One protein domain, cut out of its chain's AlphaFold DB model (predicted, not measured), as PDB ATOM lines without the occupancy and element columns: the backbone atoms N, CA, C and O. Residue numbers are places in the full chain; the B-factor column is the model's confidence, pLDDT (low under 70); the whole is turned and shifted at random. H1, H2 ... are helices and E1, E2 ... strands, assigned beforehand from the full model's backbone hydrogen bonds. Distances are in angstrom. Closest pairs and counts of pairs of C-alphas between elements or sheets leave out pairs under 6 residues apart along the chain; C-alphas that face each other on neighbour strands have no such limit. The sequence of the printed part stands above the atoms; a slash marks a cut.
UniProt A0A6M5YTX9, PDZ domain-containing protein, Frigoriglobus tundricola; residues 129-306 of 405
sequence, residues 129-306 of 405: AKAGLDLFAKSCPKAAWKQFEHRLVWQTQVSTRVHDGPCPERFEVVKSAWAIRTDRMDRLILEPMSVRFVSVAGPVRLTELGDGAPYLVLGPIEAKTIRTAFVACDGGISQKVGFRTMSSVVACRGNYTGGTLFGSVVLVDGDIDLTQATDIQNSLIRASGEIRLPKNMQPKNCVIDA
ATOM      1  N   ALA A 129     196.593 179.267 140.171       80.75
ATOM      2  CA  ALA A 129     196.221 180.423 139.361       80.75
ATOM      3  C   ALA A 129     195.867 179.989 137.931       80.75
ATOM      4  O   ALA A 129     194.787 180.313 137.441       80.75
ATOM      5  N   LYS A 130     196.720 179.175 137.291       83.75
ATOM      6  CA  LYS A 130     196.474 178.646 135.945       83.75
ATOM      7  C   LYS A 130     195.195 177.811 135.877       83.75
ATOM      8  O   LYS A 130     194.380 178.051 134.997       83.75
ATOM      9  N   ALA A 131     194.994 176.861 136.790       83.00
ATOM     10  CA  ALA A 131     193.800 176.017 136.809       83.00
ATOM     11  C   ALA A 131     192.527 176.856 136.978       83.00
ATOM     12  O   ALA A 131     191.549 176.654 136.261       83.00
ATOM     13  N   GLY A 132     192.567 177.849 137.866       79.25
ATOM     14  CA  GLY A 132     191.485 178.808 138.037       79.25
ATOM     15  C   GLY A 132     191.174 179.596 136.767       79.25
ATOM     16  O   GLY A 132     190.014 179.694 136.373       79.25
ATOM     17  N   LEU A 133     192.207 180.103 136.090       78.44
ATOM     18  CA  LEU A 133     192.066 180.814 134.821       78.44
ATOM     19  C   LEU A 133     191.541 179.913 133.702       78.44
ATOM     20  O   LEU A 133     190.640 180.325 132.981       78.44
ATOM     21  N   ASP A 134     192.040 178.684 133.586       82.38
ATOM     22  CA  ASP A 134     191.582 177.707 132.593       82.38
ATOM     23  C   ASP A 134     190.104 177.350 132.808       82.38
ATOM     24  O   ASP A 134     189.323 177.258 131.858       82.38
ATOM     25  N   LEU A 135     189.698 177.144 134.064       76.12
ATOM     26  CA  LEU A 135     188.305 176.888 134.422       76.12
ATOM     27  C   LEU A 135     187.430 178.119 134.150       76.12
ATOM     28  O   LEU A 135     186.335 177.988 133.600       76.12
ATOM     29  N   PHE A 136     187.924 179.316 134.465       76.06
ATOM     30  CA  PHE A 136     187.204 180.555 134.208       76.06
ATOM     31  C   PHE A 136     187.030 180.798 132.705       76.06
ATOM     32  O   PHE A 136     185.912 181.058 132.262       76.06
ATOM     33  N   ALA A 137     188.087 180.622 131.908       79.94
ATOM     34  CA  ALA A 137     188.066 180.752 130.453       79.94
ATOM     35  C   ALA A 137     187.022 179.832 129.796       79.94
ATOM     36  O   ALA A 137     186.376 180.227 128.828       79.94
ATOM     37  N   LYS A 138     186.807 178.629 130.348       77.88
ATOM     38  CA  LYS A 138     185.748 177.706 129.899       77.88
ATOM     39  C   LYS A 138     184.339 178.198 130.236       77.88
ATOM     40  O   LYS A 138     183.407 177.913 129.490       77.88
ATOM     41  N   SER A 139     184.179 178.904 131.355       68.88
ATOM     42  CA  SER A 139     182.882 179.398 131.842       68.88
ATOM     43  C   SER A 139     182.500 180.793 131.324       68.88
ATOM     44  O   SER A 139     181.330 181.166 131.364       68.88
ATOM     45  N   CYS A 140     183.472 181.568 130.837       70.69
ATOM     46  CA  CYS A 140     183.307 182.967 130.456       70.69
ATOM     47  C   CYS A 140     183.032 183.122 128.944       70.69
ATOM     48  O   CYS A 140     183.617 182.400 128.130       70.69
ATOM     49  N   PRO A 141     182.190 184.082 128.509       73.56
ATOM     50  CA  PRO A 141     182.035 184.393 127.089       73.56
ATOM     51  C   PRO A 141     183.380 184.725 126.418       73.56
ATOM     52  O   PRO A 141     184.126 185.585 126.888       73.56
ATOM     53  N   LYS A 142     183.673 184.104 125.264       76.06
ATOM     54  CA  LYS A 142     184.961 184.252 124.546       76.06
ATOM     55  C   LYS A 142     185.378 185.707 124.294       76.06
ATOM     56  O   LYS A 142     186.565 186.019 124.337       76.06
ATOM     57  N   ALA A 143     184.420 186.593 124.012       70.19
ATOM     58  CA  ALA A 143     184.687 188.011 123.762       70.19
ATOM     59  C   ALA A 143     185.194 188.746 125.014       70.19
ATOM     60  O   ALA A 143     186.084 189.584 124.898       70.19
ATOM     61  N   ALA A 144     184.672 188.393 126.194       66.69
ATOM     62  CA  ALA A 144     185.166 188.909 127.463       66.69
ATOM     63  C   ALA A 144     186.567 188.347 127.736       66.69
ATOM     64  O   ALA A 144     187.493 189.124 127.932       66.69
ATOM     65  N   TRP A 145     186.762 187.027 127.624       75.00
ATOM     66  CA  TRP A 145     188.053 186.375 127.900       75.00
ATOM     67  C   TRP A 145     189.235 186.938 127.092       75.00
ATOM     68  O   TRP A 145     190.285 187.224 127.669       75.00
ATOM     69  N   LYS A 146     189.062 187.180 125.784       74.56
ATOM     70  CA  LYS A 146     190.123 187.732 124.912       74.56
ATOM     71  C   LYS A 146     190.712 189.056 125.421       74.56
ATOM     72  O   LYS A 146     191.876 189.355 125.156       74.56
ATOM     73  N   GLN A 147     189.933 189.852 126.158       65.50
ATOM     74  CA  GLN A 147     190.411 191.110 126.742       65.50
ATOM     75  C   GLN A 147     191.394 190.890 127.901       65.50
ATOM     76  O   GLN A 147     192.226 191.758 128.162       65.50
ATOM     77  N   PHE A 148     191.326 189.737 128.572       66.88
ATOM     78  CA  PHE A 148     192.137 189.410 129.747       66.88
ATOM     79  C   PHE A 148     193.320 188.498 129.419       66.88
ATOM     80  O   PHE A 148     194.367 188.625 130.044       66.88
ATOM     81  N   GLU A 149     193.176 187.622 128.422       72.62
ATOM     82  CA  GLU A 149     194.153 186.580 128.075       72.62
ATOM     83  C   GLU A 149     195.586 187.118 127.915       72.62
ATOM     84  O   GLU A 149     196.518 186.597 128.519       72.62
ATOM     85  N   HIS A 150     195.761 188.227 127.190       68.81
ATOM     86  CA  HIS A 150     197.078 188.840 126.971       68.81
ATOM     87  C   HIS A 150     197.637 189.582 128.199       68.81
ATOM     88  O   HIS A 150     198.835 189.850 128.262       68.81
ATOM     89  N   ARG A 151     196.785 189.951 129.165       62.78
ATOM     90  CA  ARG A 151     197.184 190.680 130.386       62.78
ATOM     91  C   ARG A 151     197.542 189.755 131.537       62.78
ATOM     92  O   ARG A 151     198.221 190.177 132.464       62.78
ATOM     93  N   LEU A 152     197.085 188.510 131.464       62.38
ATOM     94  CA  LEU A 152     197.312 187.469 132.454       62.38
ATOM     95  C   LEU A 152     198.445 186.529 132.015       62.38
ATOM     96  O   LEU A 152     198.399 185.343 132.309       62.38
ATOM     97  N   VAL A 153     199.464 187.021 131.300       60.59
ATOM     98  CA  VAL A 153     200.679 186.234 131.032       60.59
ATOM     99  C   VAL A 153     201.533 186.235 132.300       60.59
ATOM    100  O   VAL A 153     202.307 187.156 132.554       60.59
ATOM    101  N   TRP A 154     201.355 185.209 133.129       63.69
ATOM    102  CA  TRP A 154     202.115 185.016 134.362       63.69
ATOM    103  C   TRP A 154     203.549 184.622 134.020       63.69
ATOM    104  O   TRP A 154     203.782 183.586 133.396       63.69
ATOM    105  N   GLN A 155     204.523 185.430 134.437       57.41
ATOM    106  CA  GLN A 155     205.921 185.023 134.371       57.41
ATOM    107  C   GLN A 155     206.176 183.941 135.422       57.41
ATOM    108  O   GLN A 155     206.064 184.185 136.619       57.41
ATOM    109  N   THR A 156     206.548 182.747 134.967       55.47
ATOM    110  CA  THR A 156     206.890 181.598 135.819       55.47
ATOM    111  C   THR A 156     208.346 181.605 136.286       55.47
ATOM    112  O   THR A 156     208.744 180.725 137.044       55.47
ATOM    113  N   GLN A 157     209.159 182.578 135.857       57.41
ATOM    114  CA  GLN A 157     210.543 182.698 136.309       57.41
ATOM    115  C   GLN A 157     210.593 183.322 137.709       57.41
ATOM    116  O   GLN A 157     210.359 184.520 137.893       57.41
ATOM    117  N   VAL A 158     210.901 182.482 138.695       54.16
ATOM    118  CA  VAL A 158     211.041 182.834 140.112       54.16
ATOM    119  C   VAL A 158     212.489 182.582 140.534       54.16
ATOM    120  O   VAL A 158     213.079 181.582 140.134       54.16
ATOM    121  N   SER A 159     213.071 183.486 141.329       56.44
ATOM    122  CA  SER A 159     214.338 183.246 142.034       56.44
ATOM    123  C   SER A 159     214.055 182.954 143.506       56.44
ATOM    124  O   SER A 159     213.167 183.550 144.107       56.44
ATOM    125  N   THR A 160     214.796 182.016 144.073       53.56
ATOM    126  CA  THR A 160     214.382 181.192 145.209       53.56
ATOM    127  C   THR A 160     214.744 181.798 146.563       53.56
ATOM    128  O   THR A 160     215.914 181.841 146.935       53.56
ATOM    129  N   ARG A 161     213.732 182.251 147.317       59.28
ATOM    130  CA  ARG A 161     213.767 182.370 148.788       59.28
ATOM    131  C   ARG A 161     212.359 182.130 149.336       59.28
ATOM    132  O   ARG A 161     211.467 182.935 149.045       59.28
ATOM    133  N   VAL A 162     212.154 181.049 150.095       58.53
ATOM    134  CA  VAL A 162     210.936 180.856 150.892       58.53
ATOM    135  C   VAL A 162     211.176 181.402 152.291       58.53
ATOM    136  O   VAL A 162     212.225 181.209 152.902       58.53
ATOM    137  N   HIS A 163     210.179 182.109 152.802       58.12
ATOM    138  CA  HIS A 163     210.103 182.445 154.213       58.12
ATOM    139  C   HIS A 163     208.902 181.717 154.807       58.12
ATOM    140  O   HIS A 163     207.776 181.968 154.378       58.12
ATOM    141  N   ASP A 164     209.167 180.842 155.779       56.97
ATOM    142  CA  ASP A 164     208.171 180.185 156.627       56.97
ATOM    143  C   ASP A 164     208.344 180.673 158.077       56.97
ATOM    144  O   ASP A 164     209.462 180.720 158.599       56.97
ATOM    145  N   GLY A 165     207.249 181.090 158.716       58.25
ATOM    146  CA  GLY A 165     207.232 181.520 160.119       58.25
ATOM    147  C   GLY A 165     206.400 182.778 160.433       58.25
ATOM    148  O   GLY A 165     205.869 183.436 159.531       58.25
ATOM    149  N   PRO A 166     206.248 183.114 161.730       57.06
ATOM    150  CA  PRO A 166     205.573 184.334 162.193       57.06
ATOM    151  C   PRO A 166     206.351 185.616 161.830       57.06
ATOM    152  O   PRO A 166     207.569 185.586 161.663       57.06
ATOM    153  N   CYS A 167     205.662 186.762 161.715       49.53
ATOM    154  CA  CYS A 167     206.307 188.033 161.335       49.53
ATOM    155  C   CYS A 167     207.289 188.545 162.399       49.53
ATOM    156  O   CYS A 167     206.851 188.793 163.523       49.53
ATOM    157  N   PRO A 168     208.540 188.898 162.052       58.81
ATOM    158  CA  PRO A 168     209.204 190.003 162.737       58.81
ATOM    159  C   PRO A 168     208.482 191.322 162.399       58.81
ATOM    160  O   PRO A 168     207.935 191.464 161.308       58.81
ATOM    161  N   GLU A 169     208.482 192.313 163.296       55.75
ATOM    162  CA  GLU A 169     207.780 193.603 163.099       55.75
ATOM    163  C   GLU A 169     208.200 194.377 161.834       55.75
ATOM    164  O   GLU A 169     207.482 195.273 161.385       55.75
ATOM    165  N   ARG A 170     209.352 194.038 161.240       57.28
ATOM    166  CA  ARG A 170     209.822 194.556 159.952       57.28
ATOM    167  C   ARG A 170     210.274 193.396 159.074       57.28
ATOM    168  O   ARG A 170     211.152 192.633 159.469       57.28
ATOM    169  N   PHE A 171     209.677 193.279 157.893       59.53
ATOM    170  CA  PHE A 171     209.993 192.241 156.918       59.53
ATOM    171  C   PHE A 171     210.297 192.891 155.570       59.53
ATOM    172  O   PHE A 171     209.394 193.385 154.899       59.53
ATOM    173  N   GLU A 172     211.568 192.904 155.177       61.16
ATOM    174  CA  GLU A 172     211.949 193.280 153.818       61.16
ATOM    175  C   GLU A 172     211.770 192.062 152.916       61.16
ATOM    176  O   GLU A 172     212.515 191.086 152.999       61.16
ATOM    177  N   VAL A 173     210.751 192.106 152.061       58.19
ATOM    178  CA  VAL A 173     210.596 191.080 151.035       58.19
ATOM    179  C   VAL A 173     211.729 191.231 150.023       58.19
ATOM    180  O   VAL A 173     211.855 192.262 149.364       58.19
ATOM    181  N   VAL A 174     212.545 190.188 149.888       58.88
ATOM    182  CA  VAL A 174     213.576 190.108 148.848       58.88
ATOM    183  C   VAL A 174     212.916 190.018 147.473       58.88
ATOM    184  O   VAL A 174     211.826 189.464 147.325       58.88
ATOM    185  N   LYS A 175     213.590 190.539 146.443       65.00
ATOM    186  CA  LYS A 175     213.045 190.488 145.093       65.00
ATOM    187  C   LYS A 175     212.802 189.058 144.603       65.00
ATOM    188  O   LYS A 175     213.627 188.175 144.808       65.00
ATOM    189  N   SER A 176     211.675 188.872 143.925       68.56
ATOM    190  CA  SER A 176     211.123 187.603 143.436       68.56
ATOM    191  C   SER A 176     210.788 186.570 144.520       68.56
ATOM    192  O   SER A 176     210.710 185.384 144.212       68.56
ATOM    193  N   ALA A 177     210.581 186.990 145.771       70.50
ATOM    194  CA  ALA A 177     210.353 186.057 146.868       70.50
ATOM    195  C   ALA A 177     208.964 185.411 146.850       70.50
ATOM    196  O   ALA A 177     208.004 185.882 146.224       70.50
ATOM    197  N   TRP A 178     208.883 184.339 147.628       74.81
ATOM    198  CA  TRP A 178     207.678 183.589 147.911       74.81
ATOM    199  C   TRP A 178     207.391 183.659 149.408       74.81
ATOM    200  O   TRP A 178     208.244 183.314 150.227       74.81
ATOM    201  N   ALA A 179     206.212 184.150 149.781       79.56
ATOM    202  CA  ALA A 179     205.877 184.389 151.182       79.56
ATOM    203  C   ALA A 179     204.771 183.437 151.647       79.56
ATOM    204  O   ALA A 179     203.629 183.569 151.208       79.56
ATOM    205  N   ILE A 180     205.090 182.516 152.559       82.00
ATOM    206  CA  ILE A 180     204.104 181.682 153.256       82.00
ATOM    207  C   ILE A 180     204.032 182.139 154.707       82.00
ATOM    208  O   ILE A 180     205.033 182.148 155.413       82.00
ATOM    209  N   ARG A 181     202.850 182.535 155.172       82.12
ATOM    210  CA  ARG A 181     202.658 183.100 156.509       82.12
ATOM    211  C   ARG A 181     201.526 182.398 157.231       82.12
ATOM    212  O   ARG A 181     200.414 182.300 156.720       82.12
ATOM    213  N   THR A 182     201.799 181.955 158.451       83.62
ATOM    214  CA  THR A 182     200.842 181.211 159.283       83.62
ATOM    215  C   THR A 182     200.007 182.107 160.204       83.62
ATOM    216  O   THR A 182     199.131 181.608 160.911       83.62
ATOM    217  N   ASP A 183     200.245 183.422 160.177       84.25
ATOM    218  CA  ASP A 183     199.646 184.415 161.066       84.25
ATOM    219  C   ASP A 183     198.861 185.503 160.309       84.25
ATOM    220  O   ASP A 183     197.661 185.369 160.089       84.25
ATOM    221  N   ARG A 184     199.518 186.596 159.926       87.25
ATOM    222  CA  ARG A 184     198.965 187.784 159.272       87.25
ATOM    223  C   ARG A 184     200.060 188.463 158.459       87.25
ATOM    224  O   ARG A 184     201.246 188.225 158.675       87.25
ATOM    225  N   MET A 185     199.665 189.361 157.571       85.38
ATOM    226  CA  MET A 185     200.601 190.177 156.803       85.38
ATOM    227  C   MET A 185     200.202 191.646 156.912       85.38
ATOM    228  O   MET A 185     199.226 192.064 156.301       85.38
ATOM    229  N   ASP A 186     200.945 192.427 157.690       84.62
ATOM    230  CA  ASP A 186     200.753 193.872 157.830       84.62
ATOM    231  C   ASP A 186     201.897 194.634 157.125       84.62
ATOM    232  O   ASP A 186     202.993 194.100 157.006       84.62
ATOM    233  N   ARG A 187     201.609 195.857 156.646       73.50
ATOM    234  CA  ARG A 187     202.492 196.923 156.096       73.50
ATOM    235  C   ARG A 187     203.999 196.642 155.868       73.50
ATOM    236  O   ARG A 187     204.716 196.219 156.760       73.50
ATOM    237  N   LEU A 188     204.469 197.214 154.743       53.03
ATOM    238  CA  LEU A 188     205.855 197.417 154.266       53.03
ATOM    239  C   LEU A 188     206.498 196.238 153.522       53.03
ATOM    240  O   LEU A 188     207.608 195.824 153.820       53.03
ATOM    241  N   ILE A 189     205.875 195.831 152.411       53.62
ATOM    242  CA  ILE A 189     206.699 195.566 151.226       53.62
ATOM    243  C   ILE A 189     207.093 196.948 150.696       53.62
ATOM    244  O   ILE A 189     206.239 197.670 150.183       53.62
ATOM    245  N   LEU A 190     208.341 197.363 150.917       50.69
ATOM    246  CA  LEU A 190     208.839 198.678 150.493       50.69
ATOM    247  C   LEU A 190     208.762 198.871 148.969       50.69
ATOM    248  O   LEU A 190     208.654 200.005 148.513       50.69
ATOM    249  N   GLU A 191     208.714 197.782 148.198       59.47
ATOM    250  CA  GLU A 191     208.497 197.806 146.753       59.47
ATOM    251  C   GLU A 191     207.640 196.593 146.320       59.47
ATOM    252  O   GLU A 191     208.148 195.468 146.323       59.47
ATOM    253  N   PRO A 192     206.357 196.771 145.936       53.50
ATOM    254  CA  PRO A 192     205.472 195.675 145.510       53.50
ATOM    255  C   PRO A 192     205.985 194.890 144.290       53.50
ATOM    256  O   PRO A 192     205.528 193.774 144.060       53.50
ATOM    257  N   MET A 193     206.992 195.416 143.580       54.19
ATOM    258  CA  MET A 193     207.523 194.911 142.308       54.19
ATOM    259  C   MET A 193     208.230 193.556 142.359       54.19
ATOM    260  O   MET A 193     209.046 193.252 141.485       54.19
ATOM    261  N   SER A 194     208.020 192.747 143.394       65.25
ATOM    262  CA  SER A 194     208.910 191.619 143.591       65.25
ATOM    263  C   SER A 194     208.389 190.416 144.359       65.25
ATOM    264  O   SER A 194     209.123 189.445 144.473       65.25
ATOM    265  N   VAL A 195     207.143 190.376 144.823       70.50
ATOM    266  CA  VAL A 195     206.616 189.094 145.313       70.50
ATOM    267  C   VAL A 195     206.097 188.289 144.132       70.50
ATOM    268  O   VAL A 195     205.333 188.810 143.332       70.50
ATOM    269  N   ARG A 196     206.496 187.021 144.003       77.06
ATOM    270  CA  ARG A 196     205.977 186.144 142.941       77.06
ATOM    271  C   ARG A 196     204.756 185.358 143.368       77.06
ATOM    272  O   ARG A 196     204.006 184.956 142.491       77.06
ATOM    273  N   PHE A 197     204.554 185.147 144.671       83.25
ATOM    274  CA  PHE A 197     203.315 184.619 145.246       83.25
ATOM    275  C   PHE A 197     203.288 184.738 146.773       83.25
ATOM    276  O   PHE A 197     204.329 184.742 147.437       83.25
ATOM    277  N   VAL A 198     202.072 184.825 147.312       86.50
ATOM    278  CA  VAL A 198     201.781 184.970 148.739       86.50
ATOM    279  C   VAL A 198     200.730 183.950 149.174       86.50
ATOM    280  O   VAL A 198     199.669 183.861 148.566       86.50
ATOM    281  N   SER A 199     200.988 183.239 150.272       89.69
ATOM    282  CA  SER A 199     200.032 182.388 150.989       89.69
ATOM    283  C   SER A 199     199.955 182.834 152.449       89.69
ATOM    284  O   SER A 199     200.962 182.779 153.146       89.69
ATOM    285  N   VAL A 200     198.798 183.284 152.944       90.25
ATOM    286  CA  VAL A 200     198.660 183.843 154.309       90.25
ATOM    287  C   VAL A 200     197.476 183.217 155.046       90.25
ATOM    288  O   VAL A 200     196.376 183.133 154.509       90.25
ATOM    289  N   ALA A 201     197.673 182.761 156.285       88.62
ATOM    290  CA  ALA A 201     196.656 182.048 157.072       88.62
ATOM    291  C   ALA A 201     195.632 182.960 157.760       88.62
ATOM    292  O   ALA A 201     194.603 182.493 158.254       88.62
ATOM    293  N   GLY A 202     195.914 184.256 157.825       90.31
ATOM    294  CA  GLY A 202     195.050 185.238 158.463       90.31
ATOM    295  C   GLY A 202     194.948 186.529 157.662       90.31
ATOM    296  O   GLY A 202     194.999 186.488 156.432       90.31
ATOM    297  N   PRO A 203     194.699 187.670 158.327       91.81
ATOM    298  CA  PRO A 203     194.392 188.917 157.644       91.81
ATOM    299  C   PRO A 203     195.613 189.494 156.923       91.81
ATOM    300  O   PRO A 203     196.751 189.353 157.377       91.81
ATOM    301  N   VAL A 204     195.352 190.199 155.825       90.81
ATOM    302  CA  VAL A 204     196.365 190.911 155.039       90.81
ATOM    303  C   VAL A 204     196.012 192.393 154.988       90.81
ATOM    304  O   VAL A 204     194.879 192.748 154.677       90.81
ATOM    305  N   ARG A 205     196.973 193.269 155.283       90.44
ATOM    306  CA  ARG A 205     196.845 194.729 155.214       90.44
ATOM    307  C   ARG A 205     197.996 195.327 154.417       90.44
ATOM    308  O   ARG A 205     199.098 195.502 154.942       90.44
ATOM    309  N   LEU A 206     197.743 195.679 153.158       84.00
ATOM    310  CA  LEU A 206     198.769 196.143 152.220       84.00
ATOM    311  C   LEU A 206     198.391 197.461 151.528       84.00
ATOM    312  O   LEU A 206     197.228 197.777 151.284       84.00
ATOM    313  N   THR A 207     199.407 198.266 151.209       82.56
ATOM    314  CA  THR A 207     199.230 199.503 150.426       82.56
ATOM    315  C   THR A 207     198.966 199.191 148.950       82.56
ATOM    316  O   THR A 207     198.230 199.900 148.272       82.56
ATOM    317  N   GLU A 208     199.551 198.126 148.430       80.81
ATOM    318  CA  GLU A 208     199.346 197.709 147.053       80.81
ATOM    319  C   GLU A 208     199.525 196.198 146.972       80.81
ATOM    320  O   GLU A 208     200.417 195.637 147.610       80.81
ATOM    321  N   LEU A 209     198.639 195.557 146.223       74.94
ATOM    322  CA  LEU A 209     198.722 194.174 145.787       74.94
ATOM    323  C   LEU A 209     198.976 194.215 144.282       74.94
ATOM    324  O   LEU A 209     198.069 194.612 143.553       74.94
ATOM    325  N   GLY A 210     200.157 193.834 143.792       70.94
ATOM    326  CA  GLY A 210     200.321 193.755 142.342       70.94
ATOM    327  C   GLY A 210     201.575 193.122 141.764       70.94
ATOM    328  O   GLY A 210     202.282 192.406 142.466       70.94
ATOM    329  N   ASP A 211     201.755 193.348 140.457       72.56
ATOM    330  CA  ASP A 211     202.855 192.893 139.585       72.56
ATOM    331  C   ASP A 211     202.872 191.406 139.204       72.56
ATOM    332  O   ASP A 211     203.919 190.766 139.100       72.56
ATOM    333  N   GLY A 212     201.696 190.846 138.907       70.81
ATOM    334  CA  GLY A 212     201.588 189.465 138.423       70.81
ATOM    335  C   GLY A 212     201.688 188.427 139.536       70.81
ATOM    336  O   GLY A 212     201.917 187.256 139.250       70.81
ATOM    337  N   ALA A 213     201.556 188.843 140.797       77.38
ATOM    338  CA  ALA A 213     201.644 187.967 141.955       77.38
ATOM    339  C   ALA A 213     200.269 187.352 142.297       77.38
ATOM    340  O   ALA A 213     199.272 188.080 142.397       77.38
ATOM    341  N   PRO A 214     200.174 186.026 142.498       80.38
ATOM    342  CA  PRO A 214     199.017 185.383 143.088       80.38
ATOM    343  C   PRO A 214     199.074 185.485 144.619       80.38
ATOM    344  O   PRO A 214     200.100 185.206 145.237       80.38
ATOM    345  N   TYR A 215     197.947 185.841 145.224       84.81
ATOM    346  CA  TYR A 215     197.724 185.957 146.659       84.81
ATOM    347  C   TYR A 215     196.620 184.981 147.071       84.81
ATOM    348  O   TYR A 215     195.476 185.106 146.634       84.81
ATOM    349  N   LEU A 216     196.961 184.028 147.933       86.69
ATOM    350  CA  LEU A 216     196.039 183.094 148.569       86.69
ATOM    351  C   LEU A 216     195.947 183.419 150.062       86.69
ATOM    352  O   LEU A 216     196.946 183.371 150.776       86.69
ATOM    353  N   VAL A 217     194.767 183.792 150.552       90.38
ATOM    354  CA  VAL A 217     194.624 184.378 151.893       90.38
ATOM    355  C   VAL A 217     193.450 183.754 152.650       90.38
ATOM    356  O   VAL A 217     192.331 183.708 152.165       90.38
ATOM    357  N   LEU A 218     193.651 183.291 153.882       90.12
ATOM    358  CA  LEU A 218     192.595 182.653 154.693       90.12
ATOM    359  C   LEU A 218     191.861 183.611 155.646       90.12
ATOM    360  O   LEU A 218     191.075 183.194 156.511       90.12
ATOM    361  N   GLY A 219     192.112 184.904 155.479       92.25
ATOM    362  CA  GLY A 219     191.488 185.995 156.208       92.25
ATOM    363  C   GLY A 219     191.042 187.141 155.298       92.25
ATOM    364  O   GLY A 219     191.149 187.050 154.075       92.25
ATOM    365  N   PRO A 220     190.517 188.222 155.898       94.31
ATOM    366  CA  PRO A 220     190.130 189.414 155.158       94.31
ATOM    367  C   PRO A 220     191.356 190.160 154.626       94.31
ATOM    368  O   PRO A 220     192.444 190.100 155.209       94.31
ATOM    369  N   ILE A 221     191.146 190.913 153.550       94.06
ATOM    370  CA  ILE A 221     192.170 191.750 152.930       94.06
ATOM    371  C   ILE A 221     191.760 193.217 153.049       94.06
ATOM    372  O   ILE A 221     190.714 193.629 152.554       94.06
ATOM    373  N   GLU A 222     192.617 194.032 153.656       93.56
ATOM    374  CA  GLU A 222     192.590 195.484 153.506       93.56
ATOM    375  C   GLU A 222     193.687 195.870 152.515       93.56
ATOM    376  O   GLU A 222     194.877 195.832 152.831       93.56
ATOM    377  N   ALA A 223     193.292 196.227 151.299       90.75
ATOM    378  CA  ALA A 223     194.222 196.668 150.276       90.75
ATOM    379  C   ALA A 223     193.831 198.056 149.808       90.75
ATOM    380  O   ALA A 223     192.665 198.349 149.569       90.75
ATOM    381  N   LYS A 224     194.824 198.918 149.648       89.81
ATOM    382  CA  LYS A 224     194.639 200.170 148.927       89.81
ATOM    383  C   LYS A 224     194.465 199.817 147.443       89.81
ATOM    384  O   LYS A 224     193.331 199.672 147.019       89.81
ATOM    385  N   THR A 225     195.513 199.538 146.677       90.69
ATOM    386  CA  THR A 225     195.376 199.158 145.248       90.69
ATOM    387  C   THR A 225     195.497 197.646 145.031       90.69
ATOM    388  O   THR A 225     196.293 197.003 145.707       90.69
ATOM    389  N   ILE A 226     194.748 197.087 144.072       90.69
ATOM    390  CA  ILE A 226     194.942 195.730 143.530       90.69
ATOM    391  C   ILE A 226     195.211 195.859 142.028       90.69
ATOM    392  O   ILE A 226     194.395 196.416 141.296       90.69
ATOM    393  N   ARG A 227     196.353 195.394 141.535       89.00
ATOM    394  CA  ARG A 227     196.773 195.578 140.145       89.00
ATOM    395  C   ARG A 227     197.430 194.315 139.620       89.00
ATOM    396  O   ARG A 227     198.301 193.789 140.283       89.00
ATOM    397  N   THR A 228     197.057 193.862 138.423       83.19
ATOM    398  CA  THR A 228     197.698 192.710 137.758       83.19
ATOM    399  C   THR A 228     197.867 191.496 138.680       83.19
ATOM    400  O   THR A 228     198.871 190.800 138.602       83.19
ATOM    401  N   ALA A 229     196.910 191.247 139.576       85.56
ATOM    402  CA  ALA A 229     197.018 190.223 140.609       85.56
ATOM    403  C   ALA A 229     195.926 189.160 140.471       85.56
ATOM    404  O   ALA A 229     194.853 189.398 139.914       85.56
ATOM    405  N   PHE A 230     196.197 187.992 141.042       88.19
ATOM    406  CA  PHE A 230     195.198 186.971 141.329       88.19
ATOM    407  C   PHE A 230     195.035 186.967 142.835       88.19
ATOM    408  O   PHE A 230     196.012 186.771 143.545       88.19
ATOM    409  N   VAL A 231     193.834 187.220 143.327       92.00
ATOM    410  CA  VAL A 231     193.553 187.298 144.755       92.00
ATOM    411  C   VAL A 231     192.425 186.332 145.059       92.00
ATOM    412  O   VAL A 231     191.329 186.480 144.531       92.00
ATOM    413  N   ALA A 232     192.694 185.355 145.913       93.31
ATOM    414  CA  ALA A 232     191.714 184.411 146.421       93.31
ATOM    415  C   ALA A 232     191.697 184.500 147.947       93.31
ATOM    416  O   ALA A 232     192.729 184.230 148.569       93.31
ATOM    417  N   CYS A 233     190.569 184.878 148.565       95.12
ATOM    418  CA  CYS A 233     190.522 184.983 150.024       95.12
ATOM    419  C   CYS A 233     189.258 184.493 150.742       95.12
ATOM    420  O   CYS A 233     188.131 184.749 150.325       95.12
ATOM    421  N   ASP A 234     189.460 183.817 151.880       95.31
ATOM    422  CA  ASP A 234     188.405 183.378 152.809       95.31
ATOM    423  C   ASP A 234     188.080 184.471 153.852       95.31
ATOM    424  O   ASP A 234     188.261 184.328 155.075       95.31
ATOM    425  N   GLY A 235     187.638 185.610 153.330       94.69
ATOM    426  CA  GLY A 235     187.273 186.817 154.058       94.69
ATOM    427  C   GLY A 235     186.975 187.968 153.097       94.69
ATOM    428  O   GLY A 235     187.330 187.910 151.920       94.69
ATOM    429  N   GLY A 236     186.305 189.005 153.599       95.94
ATOM    430  CA  GLY A 236     185.969 190.173 152.789       95.94
ATOM    431  C   GLY A 236     187.198 190.977 152.363       95.94
ATOM    432  O   GLY A 236     188.254 190.924 153.003       95.94
ATOM    433  N   ILE A 237     187.034 191.757 151.299       96.38
ATOM    434  CA  ILE A 237     188.038 192.695 150.799       96.38
ATOM    435  C   ILE A 237     187.523 194.110 151.017       96.38
ATOM    436  O   ILE A 237     186.448 194.464 150.545       96.38
ATOM    437  N   SER A 238     188.305 194.933 151.705       95.50
ATOM    438  CA  SER A 238     187.993 196.341 151.928       95.50
ATOM    439  C   SER A 238     189.085 197.216 151.333       95.50
ATOM    440  O   SER A 238     190.222 197.219 151.809       95.50
ATOM    441  N   GLN A 239     188.725 198.013 150.332       89.06
ATOM    442  CA  GLN A 239     189.548 199.103 149.829       89.06
ATOM    443  C   GLN A 239     189.029 200.436 150.355       89.06
ATOM    444  O   GLN A 239     187.832 200.639 150.553       89.06
ATOM    445  N   LYS A 240     189.946 201.372 150.594       85.19
ATOM    446  CA  LYS A 240     189.571 202.741 150.962       85.19
ATOM    447  C   LYS A 240     188.992 203.472 149.739       85.19
ATOM    448  O   LYS A 240     189.107 203.015 148.601       85.19
ATOM    449  N   VAL A 241     188.396 204.638 149.962       80.19
ATOM    450  CA  VAL A 241     187.912 205.506 148.877       80.19
ATOM    451  C   VAL A 241     189.085 205.988 148.012       80.19
ATOM    452  O   VAL A 241     190.153 206.302 148.537       80.19
ATOM    453  N   GLY A 242     188.887 206.042 146.691       80.44
ATOM    454  CA  GLY A 242     189.883 206.518 145.718       80.44
ATOM    455  C   GLY A 242     190.865 205.457 145.210       80.44
ATOM    456  O   GLY A 242     191.751 205.771 144.414       80.44
ATOM    457  N   PHE A 243     190.713 204.205 145.637       86.12
ATOM    458  CA  PHE A 243     191.589 203.115 145.224       86.12
ATOM    459  C   PHE A 243     191.029 202.280 144.072       86.12
ATOM    460  O   PHE A 243     189.867 202.421 143.693       86.12
ATOM    461  N   ARG A 244     191.893 201.457 143.461       92.56
ATOM    462  CA  ARG A 244     191.611 200.796 142.183       92.56
ATOM    463  C   ARG A 244     191.853 199.295 142.243       92.56
ATOM    464  O   ARG A 244     192.788 198.845 142.903       92.56
ATOM    465  N   THR A 245     191.051 198.556 141.487       94.38
ATOM    466  CA  THR A 245     191.280 197.154 141.140       94.38
ATOM    467  C   THR A 245     191.426 197.039 139.619       94.38
ATOM    468  O   THR A 245     190.467 197.238 138.868       94.38
ATOM    469  N   MET A 246     192.643 196.781 139.140       91.44
ATOM    470  CA  MET A 246     193.015 196.893 137.725       91.44
ATOM    471  C   MET A 246     193.611 195.600 137.176       91.44
ATOM    472  O   MET A 246     194.562 195.077 137.753       91.44
ATOM    473  N   SER A 247     193.136 195.121 136.026       87.94
ATOM    474  CA  SER A 247     193.706 193.950 135.337       87.94
ATOM    475  C   SER A 247     193.871 192.731 136.255       87.94
ATOM    476  O   SER A 247     194.868 192.025 136.157       87.94
ATOM    477  N   SER A 248     192.955 192.539 137.209       89.75
ATOM    478  CA  SER A 248     193.098 191.553 138.286       89.75
ATOM    479  C   SER A 248     191.951 190.555 138.291       89.75
ATOM    480  O   SER A 248     190.848 190.864 137.842       89.75
ATOM    481  N   VAL A 249     192.197 189.370 138.837       90.56
ATOM    482  CA  VAL A 249     191.162 188.380 139.142       90.56
ATOM    483  C   VAL A 249     191.052 188.280 140.655       90.56
ATOM    484  O   VAL A 249     192.027 187.972 141.330       90.56
ATOM    485  N   VAL A 250     189.871 188.563 141.184       94.31
ATOM    486  CA  VAL A 250     189.576 188.589 142.612       94.31
ATOM    487  C   VAL A 250     188.435 187.617 142.881       94.31
ATOM    488  O   VAL A 250     187.356 187.769 142.319       94.31
ATOM    489  N   ALA A 251     188.670 186.640 143.746       95.19
ATOM    490  CA  ALA A 251     187.673 185.719 144.265       95.19
ATOM    491  C   ALA A 251     187.678 185.800 145.794       95.19
ATOM    492  O   ALA A 251     188.705 185.552 146.423       95.19
ATOM    493  N   CYS A 252     186.560 186.150 146.422       96.69
ATOM    494  CA  CYS A 252     186.517 186.224 147.880       96.69
ATOM    495  C   CYS A 252     185.196 185.751 148.469       96.69
ATOM    496  O   CYS A 252     184.146 185.850 147.835       96.69
ATOM    497  N   ARG A 253     185.273 185.240 149.698       95.31
ATOM    498  CA  ARG A 253     184.111 184.961 150.538       95.31
ATOM    499  C   ARG A 253     183.905 186.089 151.539       95.31
ATOM    500  O   ARG A 253     184.815 186.413 152.293       95.31
ATOM    501  N   GLY A 254     182.694 186.615 151.634       95.38
ATOM    502  CA  GLY A 254     182.378 187.825 152.385       95.38
ATOM    503  C   GLY A 254     182.224 189.019 151.451       95.38
ATOM    504  O   GLY A 254     182.132 188.861 150.242       95.38
ATOM    505  N   ASN A 255     182.181 190.221 152.017       97.69
ATOM    506  CA  ASN A 255     181.858 191.413 151.237       97.69
ATOM    507  C   ASN A 255     183.089 192.003 150.546       97.69
ATOM    508  O   ASN A 255     184.197 191.965 151.086       97.69
ATOM    509  N   TYR A 256     182.867 192.611 149.388       97.69
ATOM    510  CA  TYR A 256     183.852 193.410 148.675       97.69
ATOM    511  C   TYR A 256     183.444 194.882 148.717       97.69
ATOM    512  O   TYR A 256     182.365 195.246 148.259       97.69
ATOM    513  N   THR A 257     184.318 195.748 149.213       96.94
ATOM    514  CA  THR A 257     184.155 197.203 149.144       96.94
ATOM    515  C   THR A 257     185.321 197.780 148.361       96.94
ATOM    516  O   THR A 257     186.477 197.563 148.725       96.94
ATOM    517  N   GLY A 258     185.030 198.499 147.277       93.38
ATOM    518  CA  GLY A 258     186.045 198.946 146.326       93.38
ATOM    519  C   GLY A 258     185.774 200.311 145.704       93.38
ATOM    520  O   GLY A 258     184.709 200.902 145.867       93.38
ATOM    521  N   GLY A 259     186.782 200.811 144.988       92.50
ATOM    522  CA  GLY A 259     186.691 202.027 144.180       92.50
ATOM    523  C   GLY A 259     186.663 201.712 142.683       92.50
ATOM    524  O   GLY A 259     185.839 200.932 142.215       92.50
ATOM    525  N   THR A 260     187.555 202.337 141.916       95.19
ATOM    526  CA  THR A 260     187.648 202.153 140.459       95.19
ATOM    527  C   THR A 260     187.896 200.693 140.083       95.19
ATOM    528  O   THR A 260     188.832 200.076 140.595       95.19
ATOM    529  N   LEU A 261     187.147 200.169 139.111       95.38
ATOM    530  CA  LEU A 261     187.338 198.817 138.588       95.38
ATOM    531  C   LEU A 261     187.623 198.852 137.083       95.38
ATOM    532  O   LEU A 261     186.815 199.351 136.304       95.38
ATOM    533  N   PHE A 262     188.771 198.324 136.660       92.44
ATOM    534  CA  PHE A 262     189.176 198.374 135.254       92.44
ATOM    535  C   PHE A 262     189.810 197.073 134.785       92.44
ATOM    536  O   PHE A 262     190.870 196.694 135.279       92.44
ATOM    537  N   GLY A 263     189.235 196.426 133.773       88.12
ATOM    538  CA  GLY A 263     189.854 195.227 133.212       88.12
ATOM    539  C   GLY A 263     189.926 194.078 134.214       88.12
ATOM    540  O   GLY A 263     190.879 193.312 134.146       88.12
ATOM    541  N   SER A 264     188.993 193.971 135.163       91.69
ATOM    542  CA  SER A 264     189.094 193.013 136.270       91.69
ATOM    543  C   SER A 264     187.941 192.010 136.301       91.69
ATOM    544  O   SER A 264     186.850 192.263 135.797       91.69
ATOM    545  N   VAL A 265     188.186 190.865 136.925       91.56
ATOM    546  CA  VAL A 265     187.184 189.849 137.251       91.56
ATOM    547  C   VAL A 265     187.017 189.854 138.766       91.56
ATOM    548  O   VAL A 265     187.991 189.645 139.478       91.56
ATOM    549  N   VAL A 266     185.812 190.115 139.264       95.38
ATOM    550  CA  VAL A 266     185.501 190.190 140.698       95.38
ATOM    551  C   VAL A 266     184.360 189.227 140.997       95.38
ATOM    552  O   VAL A 266     183.242 189.426 140.530       95.38
ATOM    553  N   LEU A 267     184.666 188.168 141.742       95.50
ATOM    554  CA  LEU A 267     183.782 187.057 142.070       95.50
ATOM    555  C   LEU A 267     183.620 186.984 143.590       95.50
ATOM    556  O   LEU A 267     184.583 186.724 144.312       95.50
ATOM    557  N   VAL A 268     182.421 187.245 144.096       97.44
ATOM    558  CA  VAL A 268     182.217 187.498 145.527       97.44
ATOM    559  C   VAL A 268     181.071 186.655 146.053       97.44
ATOM    560  O   VAL A 268     179.944 186.753 145.573       97.44
ATOM    561  N   ASP A 269     181.353 185.825 147.053       96.94
ATOM    562  CA  ASP A 269     180.312 185.178 147.848       96.94
ATOM    563  C   ASP A 269     179.919 186.087 149.023       96.94
ATOM    564  O   ASP A 269     180.401 185.933 150.147       96.94
ATOM    565  N   GLY A 270     179.113 187.100 148.714       96.94
ATOM    566  CA  GLY A 270     178.693 188.183 149.598       96.94
ATOM    567  C   GLY A 270     178.197 189.386 148.795       96.94
ATOM    568  O   GLY A 270     177.890 189.262 147.605       96.94
ATOM    569  N   ASP A 271     178.143 190.549 149.442       98.31
ATOM    570  CA  ASP A 271     177.773 191.812 148.800       98.31
ATOM    571  C   ASP A 271     178.988 192.504 148.170       98.31
ATOM    572  O   ASP A 271     180.108 192.438 148.684       98.31
ATOM    573  N   ILE A 272     178.751 193.249 147.090       98.19
ATOM    574  CA  ILE A 272     179.732 194.144 146.474       98.19
ATOM    575  C   ILE A 272     179.243 195.588 146.604       98.19
ATOM    576  O   ILE A 272     178.210 195.965 146.052       98.19
ATOM    577  N   ASP A 273     180.027 196.426 147.277       97.75
ATOM    578  CA  ASP A 273     179.808 197.866 147.375       97.75
ATOM    579  C   ASP A 273     180.857 198.631 146.557       97.75
ATOM    580  O   ASP A 273     182.035 198.708 146.919       97.75
ATOM    581  N   LEU A 274     180.407 199.200 145.438       97.25
ATOM    582  CA  LEU A 274     181.175 200.078 144.558       97.25
ATOM    583  C   LEU A 274     180.607 201.498 144.561       97.25
ATOM    584  O   LEU A 274     180.869 202.252 143.631       97.25
ATOM    585  N   THR A 275     179.826 201.904 145.567       96.69
ATOM    586  CA  THR A 275     179.162 203.226 145.593       96.69
ATOM    587  C   THR A 275     180.129 204.409 145.534       96.69
ATOM    588  O   THR A 275     179.732 205.506 145.142       96.69
ATOM    589  N   GLN A 276     181.396 204.181 145.885       95.00
ATOM    590  CA  GLN A 276     182.489 205.156 145.843       95.00
ATOM    591  C   GLN A 276     183.384 205.015 144.598       95.00
ATOM    592  O   GLN A 276     184.411 205.690 144.493       95.00
ATOM    593  N   ALA A 277     183.044 204.126 143.660       95.75
ATOM    594  CA  ALA A 277     183.782 203.981 142.416       95.75
ATOM    595  C   ALA A 277     183.654 205.252 141.570       95.75
ATOM    596  O   ALA A 277     182.572 205.812 141.413       95.75
ATOM    597  N   THR A 278     184.762 205.696 140.979       95.50
ATOM    598  CA  THR A 278     184.744 206.806 140.014       95.50
ATOM    599  C   THR A 278     184.646 206.316 138.574       95.50
ATOM    600  O   THR A 278     184.285 207.086 137.693       95.50
ATOM    601  N   ASP A 279     184.993 205.051 138.321       95.56
ATOM    602  CA  ASP A 279     184.952 204.443 136.995       95.56
ATOM    603  C   ASP A 279     184.853 202.912 137.099       95.56
ATOM    604  O   ASP A 279     185.483 202.304 137.969       95.56
ATOM    605  N   ILE A 280     184.054 202.295 136.227       96.62
ATOM    606  CA  ILE A 280     183.853 200.842 136.150       96.62
ATOM    607  C   ILE A 280     183.824 200.456 134.673       96.62
ATOM    608  O   ILE A 280     182.865 200.773 133.963       96.62
ATOM    609  N   GLN A 281     184.879 199.792 134.196       94.00
ATOM    610  CA  GLN A 281     184.995 199.433 132.782       94.00
ATOM    611  C   GLN A 281     185.636 198.068 132.548       94.00
ATOM    612  O   GLN A 281     186.507 197.632 133.306       94.00
ATOM    613  N   ASN A 282     185.257 197.429 131.439       89.75
ATOM    614  CA  ASN A 282     185.876 196.212 130.901       89.75
ATOM    615  C   ASN A 282     186.022 195.111 131.964       89.75
ATOM    616  O   ASN A 282     187.075 194.495 132.090       89.75
ATOM    617  N   SER A 283     185.007 194.941 132.811       91.38
ATOM    618  CA  SER A 283     185.101 194.096 134.004       91.38
ATOM    619  C   SER A 283     183.936 193.123 134.102       91.38
ATOM    620  O   SER A 283     182.814 193.447 133.713       91.38
ATOM    621  N   LEU A 284     184.203 191.943 134.655       92.12
ATOM    622  CA  LEU A 284     183.181 190.988 135.065       92.12
ATOM    623  C   LEU A 284     183.013 191.085 136.579       92.12
ATOM    624  O   LEU A 284     183.990 190.966 137.310       92.12
ATOM    625  N   ILE A 285     181.788 191.304 137.042       95.31
ATOM    626  CA  ILE A 285     181.456 191.522 138.448       95.31
ATOM    627  C   ILE A 285     180.316 190.576 138.803       95.31
ATOM    628  O   ILE A 285     179.245 190.649 138.204       95.31
ATOM    629  N   ARG A 286     180.540 189.689 139.767       96.00
ATOM    630  CA  ARG A 286     179.564 188.682 140.173       96.00
ATOM    631  C   ARG A 286     179.494 188.591 141.687       96.00
ATOM    632  O   ARG A 286     180.527 188.445 142.332       96.00
ATOM    633  N   ALA A 287     178.285 188.653 142.228       97.75
ATOM    634  CA  ALA A 287     178.025 188.603 143.661       97.75
ATOM    635  C   ALA A 287     176.919 187.595 143.963       97.75
ATOM    636  O   ALA A 287     175.926 187.555 143.237       97.75
ATOM    637  N   SER A 288     177.053 186.809 145.034       97.44
ATOM    638  CA  SER A 288     175.930 186.007 145.538       97.44
ATOM    639  C   SER A 288     174.887 186.876 146.249       97.44
ATOM    640  O   SER A 288     173.712 186.513 146.267       97.44
ATOM    641  N   GLY A 289     175.300 188.037 146.772       97.19
ATOM    642  CA  GLY A 289     174.446 189.068 147.357       97.19
ATOM    643  C   GLY A 289     174.151 190.237 146.410       97.19
ATOM    644  O   GLY A 289     174.015 190.072 145.191       97.19
ATOM    645  N   GLU A 290     174.032 191.433 146.982       98.12
ATOM    646  CA  GLU A 290     173.739 192.672 146.256       98.12
ATOM    647  C   GLU A 290     174.990 193.282 145.609       98.12
ATOM    648  O   GLU A 290     176.100 193.171 146.126       98.12
ATOM    649  N   ILE A 291     174.800 194.011 144.503       98.25
ATOM    650  CA  ILE A 291     175.839 194.858 143.903       98.25
ATOM    651  C   ILE A 291     175.351 196.306 143.918       98.25
ATOM    652  O   ILE A 291     174.383 196.649 143.237       98.25
ATOM    653  N   ARG A 292     176.030 197.167 144.680       98.06
ATOM    654  CA  ARG A 292     175.700 198.593 144.811       98.06
ATOM    655  C   ARG A 292     176.659 199.430 143.976       98.06
ATOM    656  O   ARG A 292     177.871 199.362 144.162       98.06
ATOM    657  N   LEU A 293     176.113 200.231 143.065       97.81
ATOM    658  CA  LEU A 293     176.870 201.109 142.167       97.81
ATOM    659  C   LEU A 293     176.662 202.589 142.537       97.81
ATOM    660  O   LEU A 293     175.654 202.923 143.171       97.81
ATOM    661  N   PRO A 294     177.566 203.499 142.134       97.00
ATOM    662  CA  PRO A 294     177.369 204.932 142.321       97.00
ATOM    663  C   PRO A 294     176.123 205.422 141.577       97.00
ATOM    664  O   PRO A 294     175.803 204.954 140.480       97.00
ATOM    665  N   LYS A 295     175.436 206.419 142.145       96.19
ATOM    666  CA  LYS A 295     174.293 207.058 141.478       96.19
ATOM    667  C   LYS A 295     174.746 207.653 140.140       96.19
ATOM    668  O   LYS A 295     175.772 208.323 140.082       96.19
ATOM    669  N   ASN A 296     173.963 207.436 139.084       95.06
ATOM    670  CA  ASN A 296     174.217 207.916 137.715       95.06
ATOM    671  C   ASN A 296     175.448 207.319 137.010       95.06
ATOM    672  O   ASN A 296     175.794 207.767 135.916       95.06
ATOM    673  N   MET A 297     176.109 206.311 137.583       96.38
ATOM    674  CA  MET A 297     177.195 205.623 136.892       96.38
ATOM    675  C   MET A 297     176.646 204.669 135.828       96.38
ATOM    676  O   MET A 297     175.738 203.883 136.090       96.38
ATOM    677  N   GLN A 298     177.254 204.698 134.641       96.56
ATOM    678  CA  GLN A 298     177.022 203.720 133.580       96.56
ATOM    679  C   GLN A 298     178.298 202.894 133.369       96.56
ATOM    680  O   GLN A 298     179.229 203.381 132.718       96.56
ATOM    681  N   PRO A 299     178.383 201.671 133.929       96.69
ATOM    682  CA  PRO A 299     179.504 200.769 133.682       96.69
ATOM    683  C   PRO A 299     179.686 200.504 132.182       96.69
ATOM    684  O   PRO A 299     178.718 200.211 131.479       96.69
ATOM    685  N   LYS A 300     180.921 200.592 131.678       94.38
ATOM    686  CA  LYS A 300     181.217 200.421 130.243       94.38
ATOM    687  C   LYS A 300     181.810 199.047 129.965       94.38
ATOM    688  O   LYS A 300     182.817 198.684 130.561       94.38
ATOM    689  N   ASN A 301     181.245 198.311 129.010       89.81
ATOM    690  CA  ASN A 301     181.719 196.971 128.633       89.81
ATOM    691  C   ASN A 301     181.841 196.022 129.843       89.81
ATOM    692  O   ASN A 301     182.814 195.278 129.964       89.81
ATOM    693  N   CYS A 302     180.884 196.090 130.768       91.25
ATOM    694  CA  CYS A 302     180.875 195.264 131.969       91.25
ATOM    695  C   CYS A 302     179.796 194.188 131.905       91.25
ATOM    696  O   CYS A 302     178.718 194.408 131.356       91.25
ATOM    697  N   VAL A 303     180.080 193.047 132.530       91.00
ATOM    698  CA  VAL A 303     179.080 192.028 132.865       91.00
ATOM    699  C   VAL A 303     178.889 192.085 134.373       91.00
ATOM    700  O   VAL A 303     179.854 191.882 135.105       91.00
ATOM    701  N   ILE A 304     177.679 192.406 134.829       94.94
ATOM    702  CA  ILE A 304     177.352 192.558 136.252       94.94
ATOM    703  C   ILE A 304     176.213 191.597 136.588       94.94
ATOM    704  O   ILE A 304     175.144 191.689 135.990       94.94
ATOM    705  N   ASP A 305     176.456 190.680 137.522       95.44
ATOM    706  CA  ASP A 305     175.546 189.591 137.891       95.44
ATOM    707  C   ASP A 305     175.400 189.520 139.423       95.44
ATOM    708  O   ASP A 305     176.274 189.003 140.122       95.44
ATOM    709  N   ALA A 306     174.324 190.106 139.952       97.50
ATOM    710  CA  ALA A 306     173.979 190.088 141.377       97.50
ATOM    711  C   ALA A 306     173.017 188.930 141.691       97.50
ATOM    712  O   ALA A 306     172.219 188.541 140.838       97.50
TER     713      ALA A 306
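Overview. This is residues 129 to 306 of the 405 residues of the protein "PDZ domain-containing protein" of Frigoriglobus tundricola (UniProt A0A6M5YTX9). The chain is wound in stacked turns, a solenoid roughly triangular in cross-section: its long wall is the sheet E1, E2, E3, E5, E7, E9, E11, E12, E13, partly face to face with the shorter sheet E4, E6, E8, E10, and short pairings of residues 237 to 238, 256 to 257, 272 to 273 and 291 to 292 line a third side. H1 and H2 lie outside the stack, H1 over the long sheet, and residues 150 to 161 lead back from them to E1 at the far end. The printed part has 178 residues, with two named helices and then thirteen named strands; both sheets are all parallel in the orders given, and the class is mixed, with under half of the residues in named elements. The whole is compact, with a radius of gyration of the C-alphas of 15.8 A, and elongated, spanning 46 by 29 by 24 A.

Arrangement. Start at H1, residues 129 to 139, then H2, residues 142 to 149: they are close but not clearly touching, C-alphas 137 and 145 being closest at 6.2 A, at a shallow tilt of 16 degrees, opposite ways. Every O i to N i+4 pair of H1 is within hydrogen-bond range, and 2 of 4 in H2. Look next for edge strand E1, residues 162 to 164, and its parallel neighbour E2, residues 177 to 181, with N 180 and O 163 3.3 A apart. E3, residues 195 to 200, neighbours E2, with N 199 and O 179 at 2.8 A. The same sheet goes on through E5, residues 214 to 217, E7, residues 230 to 233, E9, residues 249 to 253, E11, residues 265 to 269, E12, residues 284 to 287, and edge strand E13, residues 303 to 305; for E7 and E9, find N 231 and O 249 at 2.8 A. Between these come E4, residues 204 to 209, E6, residues 221 to 227, E8, residues 244 to 246, and E10, residues 260 to 262; in E4 and E6, N 209 and O 225 are 2.8 A apart. The two sheets form a sandwich, two sheets face to face, their facing parts 9.4 A centre to centre. H1 is on the long sheet at a height of 10.9 A, across the strands at 89 degrees to E7 on the local plane; H2 only grazes that sheet with residues 144 to 148.

Along the chain. Find C-alpha 129 at (196.221, 180.423, 139.361); from there H1 runs 15.3 A. E6 spans 14.1 A and E9 13.8 A. E13 ends at C-alpha 305, (175.546, 189.591, 137.891).

Size, cuts and confidence. The C-alphas farthest apart, those of Thr 160 and Asn 296, are 48.8 A apart. The long links are H2 to E1, E1 to E2, E2 to E3, E11 to E12 and E12 to E13. The printed part has no cut; 38 residues have pLDDT under 70, among them 150 to 176.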